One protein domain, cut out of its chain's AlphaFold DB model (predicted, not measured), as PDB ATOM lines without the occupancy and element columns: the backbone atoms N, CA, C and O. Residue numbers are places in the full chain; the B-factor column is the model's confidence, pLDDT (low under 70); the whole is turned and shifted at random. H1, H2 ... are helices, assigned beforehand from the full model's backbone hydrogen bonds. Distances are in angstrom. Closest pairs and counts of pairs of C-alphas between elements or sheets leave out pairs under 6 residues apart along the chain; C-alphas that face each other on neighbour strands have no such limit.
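Overview. This is residues 244 to 330 of the 339 residues of an uncharacterized protein of Gordonia otitidis NBRC 100426 (UniProt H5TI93). One long helix, H1, runs along one side of the domain, and three short helices pack on it: H6 near its start, H3 near its middle, H5 at its end. H4 packs on H3, and H2 on H4. The printed part, 87 residues with six named helices, H1 to H6, and no named strand, is all helix and compact: radius of gyration of the C-alphas 13.2 A, spans 39 by 26 by 22 A.

Arrangement. H1, residues 244 to 264, touches H3, residues 282 to 285; the closest C-alphas, Cys 254 and Leu 285, are 6.1 A apart. H4, residues 289 to 295, touches H2, residues 272 to 276; the closest C-alphas, Tyr 295 and Gly 274, are 4.4 A apart. Every O i to N i+4 pair is within hydrogen-bond range in H1, H2 and H4, and in H5, residues 298 to 306, and H6, residues 313 to 321; H3 is too short for one.

Along the chain. H1 spans 30.2 A from C-alpha 244 (8.393, -1.009, 8.711); H6 ends at C-alpha 321 (16.437, 5.259, 0.677).

Size, cuts and confidence. The printed part has no cut and no long link; residues 324 to 330 have pLDDT under 70.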
ATOM      1  N   ARG A 244       8.403   0.093   7.742       91.50
ATOM      2  CA  ARG A 244       8.393  -1.009   8.711       91.50
ATOM      3  C   ARG A 244       9.647  -1.880   8.604       91.50
ATOM      4  O   ARG A 244      10.207  -2.208   9.640       91.50
ATOM      5  N   GLN A 245      10.071  -2.224   7.388       92.00
ATOM      6  CA  GLN A 245      11.311  -2.973   7.156       92.00
ATOM      7  C   GLN A 245      12.518  -2.163   7.629       92.00
ATOM      8  O   GLN A 245      13.260  -2.636   8.472       92.00
ATOM      9  N   LEU A 246      12.602  -0.884   7.248       92.88
ATOM     10  CA  LEU A 246      13.686  -0.003   7.694       92.88
ATOM     11  C   LEU A 246      13.787   0.117   9.219       92.88
ATOM     12  O   LEU A 246      14.882   0.288   9.743       92.88
ATOM     13  N   ARG A 247      12.658   0.074   9.937       93.06
ATOM     14  CA  ARG A 247      12.665   0.057  11.408       93.06
ATOM     15  C   ARG A 247      13.218  -1.251  11.960       93.06
ATOM     16  O   ARG A 247      14.020  -1.186  12.877       93.06
ATOM     17  N   ALA A 248      12.810  -2.390  11.402       94.38
ATOM     18  CA  ALA A 248      13.342  -3.686  11.813       94.38
ATOM     19  C   ALA A 248      14.859  -3.755  11.576       94.38
ATOM     20  O   ALA A 248      15.600  -4.090  12.494       94.38
ATOM     21  N   ASP A 249      15.313  -3.315  10.400       94.25
ATOM     22  CA  ASP A 249      16.736  -3.271  10.052       94.25
ATOM     23  C   ASP A 249      17.509  -2.306  10.973       94.25
ATOM     24  O   ASP A 249      18.628  -2.584  11.395       94.25
ATOM     25  N   TYR A 250      16.911  -1.163  11.333       95.12
ATOM     26  CA  TYR A 250      17.517  -0.220  12.276       95.12
ATOM     27  C   TYR A 250      17.607  -0.773  13.703       95.12
ATOM     28  O   TYR A 250      18.580  -0.491  14.404       95.12
ATOM     29  N   ASP A 251      16.609  -1.536  14.148       94.56
ATOM     30  CA  ASP A 251      16.627  -2.176  15.463       94.56
ATOM     31  C   ASP A 251      17.740  -3.240  15.529       94.56
ATOM     32  O   ASP A 251      18.468  -3.297  16.522       94.56
ATOM     33  N   GLU A 252      17.936  -4.009  14.451       94.88
ATOM     34  CA  GLU A 252      19.049  -4.959  14.304       94.88
ATOM     35  C   GLU A 252      20.406  -4.239  14.301       94.88
ATOM     36  O   GLU A 252      21.278  -4.564  15.106       94.88
ATOM     37  N   TYR A 253      20.541  -3.158  13.524       95.12
ATOM     38  CA  TYR A 253      21.726  -2.295  13.541       95.12
ATOM     39  C   TYR A 253      22.043  -1.751  14.946       95.12
ATOM     40  O   TYR A 253      23.200  -1.734  15.377       95.12
ATOM     41  N   CYS A 254      21.028  -1.302  15.694       94.50
ATOM     42  CA  CYS A 254      21.212  -0.816  17.063       94.50
ATOM     43  C   CYS A 254      21.685  -1.929  18.006       94.50
ATOM     44  O   CYS A 254      22.485  -1.663  18.904       94.50
ATOM     45  N   TYR A 255      21.210  -3.159  17.803       95.38
ATOM     46  CA  TYR A 255      21.618  -4.328  18.576       95.38
ATOM     47  C   TYR A 255      23.063  -4.739  18.304       95.38
ATOM     48  O   TYR A 255      23.837  -4.887  19.249       95.38
ATOM     49  N   GLU A 256      23.476  -4.807  17.043       95.62
ATOM     50  CA  GLU A 256      24.877  -5.062  16.691       95.62
ATOM     51  C   GLU A 256      25.804  -3.980  17.257       95.62
ATOM     52  O   GLU A 256      26.847  -4.272  17.849       95.62
ATOM     53  N   ARG A 257      25.395  -2.707  17.155       94.62
ATOM     54  CA  ARG A 257      26.149  -1.586  17.733       94.62
ATOM     55  C   ARG A 257      26.210  -1.642  19.252       94.62
ATOM     56  O   ARG A 257      27.227  -1.238  19.812       94.62
ATOM     57  N   TYR A 258      25.160  -2.126  19.909       96.75
ATOM     58  CA  TYR A 258      25.146  -2.344  21.350       96.75
ATOM     59  C   TYR A 258      26.172  -3.399  21.762       96.75
ATOM     60  O   TYR A 258      26.985  -3.118  22.640       96.75
ATOM     61  N   LEU A 259      26.191  -4.555  21.095       96.94
ATOM     62  CA  LEU A 259      27.148  -5.625  21.387       96.94
ATOM     63  C   LEU A 259      28.596  -5.156  21.182       96.94
ATOM     64  O   LEU A 259      29.437  -5.343  22.059       96.94
ATOM     65  N   ALA A 260      28.866  -4.456  20.078       96.75
ATOM     66  CA  ALA A 260      30.187  -3.892  19.807       96.75
ATOM     67  C   ALA A 260      30.603  -2.839  20.854       96.75
ATOM     68  O   ALA A 260      31.760  -2.785  21.269       96.75
ATOM     69  N   ALA A 261      29.660  -2.008  21.311       96.69
ATOM     70  CA  ALA A 261      29.919  -1.032  22.364       96.69
ATOM     71  C   ALA A 261      30.171  -1.708  23.721       96.69
ATOM     72  O   ALA A 261      31.035  -1.268  24.478       96.69
ATOM     73  N   GLU A 262      29.423  -2.760  24.050       97.56
ATOM     74  CA  GLU A 262      29.590  -3.517  25.288       97.56
ATOM     75  C   GLU A 262      30.972  -4.179  25.346       97.56
ATOM     76  O   GLU A 262      31.662  -4.056  26.361       97.56
ATOM     77  N   GLU A 263      31.413  -4.779  24.239       97.81
ATOM     78  CA  GLU A 263      32.750  -5.360  24.099       97.81
ATOM     79  C   GLU A 263      33.850  -4.294  24.235       97.81
ATOM     80  O   GLU A 263      34.770  -4.446  25.043       97.81
ATOM     81  N   ALA A 264      33.726  -3.171  23.518       97.12
ATOM     82  CA  ALA A 264      34.723  -2.098  23.529       97.12
ATOM     83  C   ALA A 264      34.847  -1.391  24.891       97.12
ATOM     84  O   ALA A 264      35.946  -1.023  25.304       97.12
ATOM     85  N   THR A 265      33.729  -1.212  25.600       96.75
ATOM     86  CA  THR A 265      33.670  -0.513  26.900       96.75
ATOM     87  C   THR A 265      33.716  -1.462  28.100       96.75
ATOM     88  O   THR A 265      33.548  -1.035  29.241       96.75
ATOM     89  N   ARG A 266      33.895  -2.773  27.875       96.75
ATOM     90  CA  ARG A 266      33.869  -3.808  28.929       96.75
ATOM     91  C   ARG A 266      32.619  -3.707  29.822       96.75
ATOM     92  O   ARG A 266      32.690  -3.887  31.037       96.75
ATOM     93  N   GLY A 267      31.479  -3.362  29.221       95.06
ATOM     94  CA  GLY A 267      30.197  -3.158  29.905       95.06
ATOM     95  C   GLY A 267      30.001  -1.788  30.576       95.06
ATOM     96  O   GLY A 267      28.944  -1.529  31.159       95.06
ATOM     97  N   HIS A 268      30.959  -0.860  30.501       96.75
ATOM     98  CA  HIS A 268      30.830   0.485  31.067       96.75
ATOM     99  C   HIS A 268      30.157   1.468  30.103       96.75
ATOM    100  O   HIS A 268      30.732   2.481  29.726       96.75
ATOM    101  N   LEU A 269      28.886   1.236  29.766       97.25
ATOM    102  CA  LEU A 269      28.137   2.068  28.808       97.25
ATOM    103  C   LEU A 269      27.554   3.362  29.411       97.25
ATOM    104  O   LEU A 269      27.328   4.347  28.709       97.25
ATOM    105  N   LEU A 270      27.290   3.376  30.721       97.81
ATOM    106  CA  LEU A 270      26.583   4.468  31.401       97.81
ATOM    107  C   LEU A 270      27.488   5.245  32.352       97.81
ATOM    108  O   LEU A 270      28.236   4.662  33.142       97.81
ATOM    109  N   ASN A 271      27.321   6.566  32.379       97.75
ATOM    110  CA  ASN A 271      27.909   7.407  33.417       97.75
ATOM    111  C   ASN A 271      27.156   7.277  34.759       97.75
ATOM    112  O   ASN A 271      26.088   6.665  34.862       97.75
ATOM    113  N   LYS A 272      27.702   7.888  35.820       97.44
ATOM    114  CA  LYS A 272      27.111   7.846  37.173       97.44
ATOM    115  C   LYS A 272      25.657   8.341  37.194       97.44
ATOM    116  O   LYS A 272      24.833   7.781  37.913       97.44
ATOM    117  N   ARG A 273      25.335   9.362  36.391       96.56
ATOM    118  CA  ARG A 273      23.990   9.945  36.288       96.56
ATOM    119  C   ARG A 273      23.010   9.004  35.580       96.56
ATOM    120  O   ARG A 273      21.874   8.889  36.033       96.56
ATOM    121  N   GLY A 274      23.439   8.337  34.509       96.56
ATOM    122  CA  GLY A 274      22.655   7.337  33.778       96.56
ATOM    123  C   GLY A 274      22.324   6.124  34.643       96.56
ATOM    124  O   GLY A 274      21.157   5.747  34.737       96.56
ATOM    125  N   ARG A 275      23.321   5.599  35.372       97.62
ATOM    126  CA  ARG A 275      23.134   4.490  36.325       97.62
ATOM    127  C   ARG A 275      22.151   4.838  37.440       97.62
ATOM    128  O   ARG A 275      21.240   4.067  37.713       97.62
ATOM    129  N   LEU A 276      22.284   6.023  38.042       96.62
ATOM    130  CA  LEU A 276      21.388   6.475  39.114       96.62
ATOM    131  C   LEU A 276      19.934   6.635  38.644       96.62
ATOM    132  O   LEU A 276      19.012   6.468  39.434       96.62
ATOM    133  N   ARG A 277      19.725   6.949  37.361       94.81
ATOM    134  CA  ARG A 277      18.391   7.066  36.755       94.81
ATOM    135  C   ARG A 277      17.832   5.751  36.208       94.81
ATOM    136  O   ARG A 277      16.710   5.771  35.715       94.81
ATOM    137  N   GLY A 278      18.583   4.648  36.268       96.00
ATOM    138  CA  GLY A 278      18.157   3.365  35.706       96.00
ATOM    139  C   GLY A 278      17.896   3.434  34.199       96.00
ATOM    140  O   GLY A 278      16.949   2.825  33.711       96.00
ATOM    141  N   VAL A 279      18.677   4.238  33.469       96.44
ATOM    142  CA  VAL A 279      18.561   4.310  32.007       96.44
ATOM    143  C   VAL A 279      19.039   2.988  31.422       96.44
ATOM    144  O   VAL A 279      20.154   2.572  31.711       96.44
ATOM    145  N   ASP A 280      18.223   2.356  30.585       95.94
ATOM    146  CA  ASP A 280      18.639   1.180  29.824       95.94
ATOM    147  C   ASP A 280      19.714   1.580  28.790       95.94
ATOM    148  O   ASP A 280      19.432   2.448  27.948       95.94
ATOM    149  N   PRO A 281      20.931   0.998  28.830       94.81
ATOM    150  CA  PRO A 281      21.987   1.327  27.881       94.81
ATOM    151  C   PRO A 281      21.594   1.076  26.420       94.81
ATOM    152  O   PRO A 281      21.985   1.864  25.560       94.81
ATOM    153  N   PHE A 282      20.773   0.060  26.131       94.25
ATOM    154  CA  PHE A 282      20.328  -0.229  24.763       94.25
ATOM    155  C   PHE A 282      19.542   0.952  24.170       94.25
ATOM    156  O   PHE A 282      19.794   1.407  23.054       94.25
ATOM    157  N   THR A 283      18.659   1.556  24.973       93.31
ATOM    158  CA  THR A 283      17.854   2.722  24.561       93.31
ATOM    159  C   THR A 283      18.657   4.008  24.342       93.31
ATOM    160  O   THR A 283      18.090   5.013  23.904       93.31
ATOM    161  N   LEU A 284      19.950   4.037  24.689       93.19
ATOM    162  CA  LEU A 284      20.817   5.159  24.332       93.19
ATOM    163  C   LEU A 284      21.189   5.123  22.852       93.19
ATOM    164  O   LEU A 284      21.161   6.175  22.225       93.19
ATOM    165  N   LEU A 285      21.466   3.943  22.293       90.25
ATOM    166  CA  LEU A 285      21.950   3.792  20.917       90.25
ATOM    167  C   LEU A 285      20.856   3.955  19.858       90.25
ATOM    168  O   LEU A 285      21.137   4.416  18.759       90.25
ATOM    169  N   SER A 286      19.606   3.638  20.195       88.31
ATOM    170  CA  SER A 286      18.458   3.867  19.309       88.31
ATOM    171  C   SER A 286      17.858   5.276  19.433       88.31
ATOM    172  O   SER A 286      16.970   5.646  18.659       88.31
ATOM    173  N   GLY A 287      18.315   6.060  20.417       83.19
ATOM    174  CA  GLY A 287      17.685   7.294  20.871       83.19
ATOM    175  C   GLY A 287      18.199   8.581  20.219       83.19
ATOM    176  O   GLY A 287      18.701   8.615  19.102       83.19
ATOM    177  N   ASN A 288      18.021   9.697  20.929       84.50
ATOM    178  CA  ASN A 288      18.580  10.990  20.532       84.50
ATOM    179  C   ASN A 288      20.041  11.082  21.009       84.50
ATOM    180  O   ASN A 288      20.330  10.786  22.171       84.50
ATOM    181  N   ALA A 289      20.924  11.578  20.147       85.19
ATOM    182  CA  ALA A 289      22.326  11.854  20.426       85.19
ATOM    183  C   ALA A 289      22.549  12.713  21.694       85.19
ATOM    184  O   ALA A 289      23.432  12.402  22.499       85.19
ATOM    185  N   GLN A 290      21.685  13.691  21.993       86.50
ATOM    186  CA  GLN A 290      21.753  14.444  23.258       86.50
ATOM    187  C   GLN A 290      21.577  13.562  24.504       86.50
ATOM    188  O   GLN A 290      22.162  13.827  25.557       86.50
ATOM    189  N   ARG A 291      20.775  12.496  24.404       91.06
ATOM    190  CA  ARG A 291      20.560  11.538  25.498       91.06
ATOM    191  C   ARG A 291      21.825  10.728  25.757       91.06
ATOM    192  O   ARG A 291      22.166  10.501  26.917       91.06
ATOM    193  N   VAL A 292      22.529  10.360  24.688       93.12
ATOM    194  CA  VAL A 292      23.832   9.692  24.754       93.12
ATOM    195  C   VAL A 292      24.871  10.608  25.389       93.12
ATOM    196  O   VAL A 292      25.513  10.192  26.345       93.12
ATOM    197  N   LYS A 293      24.958  11.881  24.977       90.81
ATOM    198  CA  LYS A 293      25.851  12.868  25.621       90.81
ATOM    199  C   LYS A 293      25.557  13.027  27.119       90.81
ATOM    200  O   LYS A 293      26.472  13.128  27.927       90.81
ATOM    201  N   ALA A 294      24.281  13.025  27.513       93.56
ATOM    202  CA  ALA A 294      23.886  13.238  28.906       93.56
ATOM    203  C   ALA A 294      24.127  12.028  29.835       93.56
ATOM    204  O   ALA A 294      24.413  12.221  31.023       93.56
ATOM    205  N   TYR A 295      23.965  10.795  29.344       96.56
ATOM    206  CA  TYR A 295      23.958   9.582  30.183       96.56
ATOM    207  C   TYR A 295      24.997   8.523  29.804       96.56
ATOM    208  O   TYR A 295      25.257   7.632  30.615       96.56
ATOM    209  N   GLY A 296      25.595   8.620  28.619       96.25
ATOM    210  CA  GLY A 296      26.675   7.748  28.176       96.25
ATOM    211  C   GLY A 296      27.941   7.963  29.000       96.25
ATOM    212  O   GLY A 296      28.201   9.061  29.504       96.25
ATOM    213  N   SER A 297      28.703   6.892  29.191       97.69
ATOM    214  CA  SER A 297      30.064   6.973  29.716       97.69
ATOM    215  C   SER A 297      30.994   7.662  28.712       97.69
ATOM    216  O   SER A 297      30.689   7.744  27.522       97.69
ATOM    217  N   GLN A 298      32.150   8.142  29.178       96.62
ATOM    218  CA  GLN A 298      33.173   8.664  28.269       96.62
ATOM    219  C   GLN A 298      33.678   7.585  27.304       96.62
ATOM    220  O   GLN A 298      33.874   7.876  26.131       96.62
ATOM    221  N   GLU A 299      33.786   6.332  27.755       96.56
ATOM    222  CA  GLU A 299      34.186   5.206  26.902       96.56
ATOM    223  C   GLU A 299      33.181   4.960  25.767       96.56
ATOM    224  O   GLU A 299      33.582   4.783  24.619       96.56
ATOM    225  N   LEU A 300      31.872   5.031  26.052       96.25
ATOM    226  CA  LEU A 300      30.834   4.915  25.025       96.25
ATOM    227  C   LEU A 300      30.905   6.073  24.023       96.25
ATOM    228  O   LEU A 300      30.762   5.860  22.820       96.25
ATOM    229  N   LEU A 301      31.124   7.300  24.500       95.12
ATOM    230  CA  LEU A 301      31.256   8.463  23.622       95.12
ATOM    231  C   LEU A 301      32.507   8.362  22.736       95.12
ATOM    232  O   LEU A 301      32.420   8.656  21.546       95.12
ATOM    233  N   GLY A 302      33.629   7.883  23.280       95.06
ATOM    234  CA  GLY A 302      34.853   7.625  22.521       95.06
ATOM    235  C   GLY A 302      34.673   6.520  21.476       95.06
ATOM    236  O   GLY A 302      35.036   6.705  20.313       95.06
ATOM    237  N   PHE A 303      34.022   5.411  21.844       95.56
ATOM    238  CA  PHE A 303      33.655   4.344  20.908       95.56
ATOM    239  C   PHE A 303      32.805   4.883  19.750       95.56
ATOM    240  O   PHE A 303      33.137   4.674  18.580       95.56
ATOM    241  N   LEU A 304      31.746   5.637  20.057       93.25
ATOM    242  CA  LEU A 304      30.891   6.234  19.034       93.25
ATOM    243  C   LEU A 304      31.665   7.207  18.143       93.25
ATOM    244  O   LEU A 304      31.514   7.123  16.927       93.25
ATOM    245  N   GLY A 305      32.521   8.061  18.711       91.44
ATOM    246  CA  GLY A 305      33.390   8.963  17.950       91.44
ATOM    247  C   GLY A 305      34.292   8.216  16.963       91.44
ATOM    248  O   GLY A 305      34.342   8.573  15.789       91.44
ATOM    249  N   SER A 306      34.919   7.120  17.401       91.31
ATOM    250  CA  SER A 306      35.810   6.307  16.556       91.31
ATOM    251  C   SER A 306      35.093   5.532  15.442       91.31
ATOM    252  O   SER A 306      35.671   5.277  14.391       91.31
ATOM    253  N   SER A 307      33.820   5.175  15.639       88.38
ATOM    254  CA  SER A 307      33.046   4.344  14.705       88.38
ATOM    255  C   SER A 307      32.110   5.142  13.782       88.38
ATOM    256  O   SER A 307      31.128   4.591  13.284       88.38
ATOM    257  N   GLY A 308      32.345   6.443  13.588       82.69
ATOM    258  CA  GLY A 308      31.547   7.281  12.673       82.69
ATOM    259  C   GLY A 308      30.321   7.971  13.295       82.69
ATOM    260  O   GLY A 308      29.426   8.439  12.580       82.69
ATOM    261  N   GLY A 309      30.283   8.064  14.624       88.50
ATOM    262  CA  GLY A 309      29.298   8.818  15.392       88.50
ATOM    263  C   GLY A 309      28.032   8.043  15.755       88.50
ATOM    264  O   GLY A 309      27.893   6.835  15.535       88.50
ATOM    265  N   HIS A 310      27.084   8.770  16.346       87.88
ATOM    266  CA  HIS A 310      25.744   8.263  16.613       87.88
ATOM    267  C   HIS A 310      24.905   8.262  15.327       87.88
ATOM    268  O   HIS A 310      24.896   9.232  14.561       87.88
ATOM    269  N   MET A 311      24.152   7.189  15.107       88.94
ATOM    270  CA  MET A 311      23.264   7.039  13.958       88.94
ATOM    271  C   MET A 311      21.818   7.150  14.434       88.94
ATOM    272  O   MET A 311      21.359   6.312  15.194       88.94
ATOM    273  N   SER A 312      21.096   8.188  14.012       89.31
ATOM    274  CA  SER A 312      19.654   8.281  14.270       89.31
ATOM    275  C   SER A 312      18.865   7.506  13.213       89.31
ATOM    276  O   SER A 312      19.323   7.371  12.078       89.31
ATOM    277  N   PHE A 313      17.637   7.084  13.529       88.81
ATOM    278  CA  PHE A 313      16.764   6.427  12.545       88.81
ATOM    279  C   PHE A 313      16.535   7.281  11.289       88.81
ATOM    280  O   PHE A 313      16.467   6.758  10.183       88.81
ATOM    281  N   ALA A 314      16.439   8.607  11.437       84.69
ATOM    282  CA  ALA A 314      16.266   9.511  10.302       84.69
ATOM    283  C   ALA A 314      17.477   9.473   9.353       84.69
ATOM    284  O   ALA A 314      17.296   9.399   8.139       84.69
ATOM    285  N   ARG A 315      18.694   9.457   9.915       83.12
ATOM    286  CA  ARG A 315      19.943   9.318   9.156       83.12
ATOM    287  C   ARG A 315      20.058   7.929   8.526       83.12
ATOM    288  O   ARG A 315      20.361   7.826   7.343       83.12
ATOM    289  N   TYR A 316      19.749   6.878   9.288       88.75
ATOM    290  CA  TYR A 316      19.742   5.496   8.805       88.75
ATOM    291  C   TYR A 316      18.789   5.318   7.619       88.75
ATOM    292  O   TYR A 316      19.176   4.789   6.581       88.75
ATOM    293  N   ARG A 317      17.558   5.829   7.741       89.25
ATOM    294  CA  ARG A 317      16.558   5.812   6.673       89.25
ATOM    295  C   ARG A 317      17.071   6.509   5.420       89.25
ATOM    296  O   ARG A 317      16.975   5.931   4.348       89.25
ATOM    297  N   ALA A 318      17.603   7.721   5.549       84.50
ATOM    298  CA  ALA A 318      18.052   8.481   4.391       84.50
ATOM    299  C   ALA A 318      19.202   7.795   3.637       84.50
ATOM    300  O   ALA A 318      19.161   7.739   2.410       84.50
ATOM    301  N   LEU A 319      20.145   7.185   4.369       84.56
ATOM    302  CA  LEU A 319      21.225   6.376   3.796       84.56
ATOM    303  C   LEU A 319      20.683   5.216   2.940       84.56
ATOM    304  O   LEU A 319      21.198   4.955   1.859       84.56
ATOM    305  N   HIS A 320      19.630   4.542   3.410       84.75
ATOM    306  CA  HIS A 320      19.074   3.351   2.758       84.75
ATOM    307  C   HIS A 320      18.022   3.656   1.684       84.75
ATOM    308  O   HIS A 320      17.752   2.810   0.837       84.75
ATOM    309  N   THR A 321      17.416   4.845   1.697       84.25
ATOM    310  CA  THR A 321      16.437   5.259   0.677       84.25
ATOM    311  C   THR A 321      17.016   6.197  -0.378       84.25
ATOM    312  O   THR A 321      16.261   6.659  -1.227       84.25
ATOM    313  N   GLY A 322      18.313   6.527  -0.311       77.25
ATOM    314  CA  GLY A 322      18.948   7.506  -1.203       77.25
ATOM    315  C   GLY A 322      18.384   8.923  -1.050       77.25
ATOM    316  O   GLY A 322      18.452   9.718  -1.980       77.25
ATOM    317  N   GLY A 323      17.766   9.218   0.098       74.19
ATOM    318  CA  GLY A 323      17.211  10.539   0.377       74.19
ATOM    319  C   GLY A 323      18.310  11.496   0.815       74.19
ATOM    320  O   GLY A 323      19.223  11.094   1.537       74.19
ATOM    321  N   ASP A 324      18.196  12.763   0.423       53.66
ATOM    322  CA  ASP A 324      19.162  13.788   0.808       53.66
ATOM    323  C   ASP A 324      19.003  14.100   2.308       53.66
ATOM    324  O   ASP A 324      18.048  14.750   2.745       53.66
ATOM    325  N   TYR A 325      19.893  13.546   3.136       62.31
ATOM    326  CA  TYR A 325      20.020  13.951   4.533       62.31
ATOM    327  C   TYR A 325      21.113  14.990   4.606       62.31
ATOM    328  O   TYR A 325      22.289  14.670   4.422       62.31
ATOM    329  N   ASP A 326      20.711  16.216   4.912       60.34
ATOM    330  CA  ASP A 326      21.636  17.309   5.146       60.34
ATOM    331  C   ASP A 326      22.704  16.882   6.168       60.34
ATOM    332  O   ASP A 326      22.420  16.635   7.348       60.34
ATOM    333  N   ARG A 327      23.948  16.763   5.689       56.78
ATOM    334  CA  ARG A 327      25.101  16.366   6.501       56.78
ATOM    335  C   ARG A 327      25.347  17.344   7.651       56.78
ATOM    336  O   ARG A 327      25.903  16.920   8.659       56.78
ATOM    337  N   SER A 328      24.867  18.590   7.565       49.41
ATOM    338  CA  SER A 328      24.951  19.581   8.649       49.41
ATOM    339  C   SER A 328      24.194  19.161   9.921       49.41
ATOM    340  O   SER A 328      24.486  19.642  11.014       49.41
ATOM    341  N   ARG A 329      23.238  18.225   9.806       55.28
ATOM    342  CA  ARG A 329      22.476  17.661  10.936       55.28
ATOM    343  C   ARG A 329      23.118  16.426  11.560       55.28
ATOM    344  O   ARG A 329      22.538  15.833  12.473       55.28
ATOM    345  N   ILE A 330      24.284  16.003  11.076       58.31
ATOM    346  CA  ILE A 330      25.050  14.934  11.708       58.31
ATOM    347  C   ILE A 330      25.641  15.502  12.998       58.31
ATOM    348  O   ILE A 330      26.570  16.300  12.975       58.31
TER     349      ILE A 330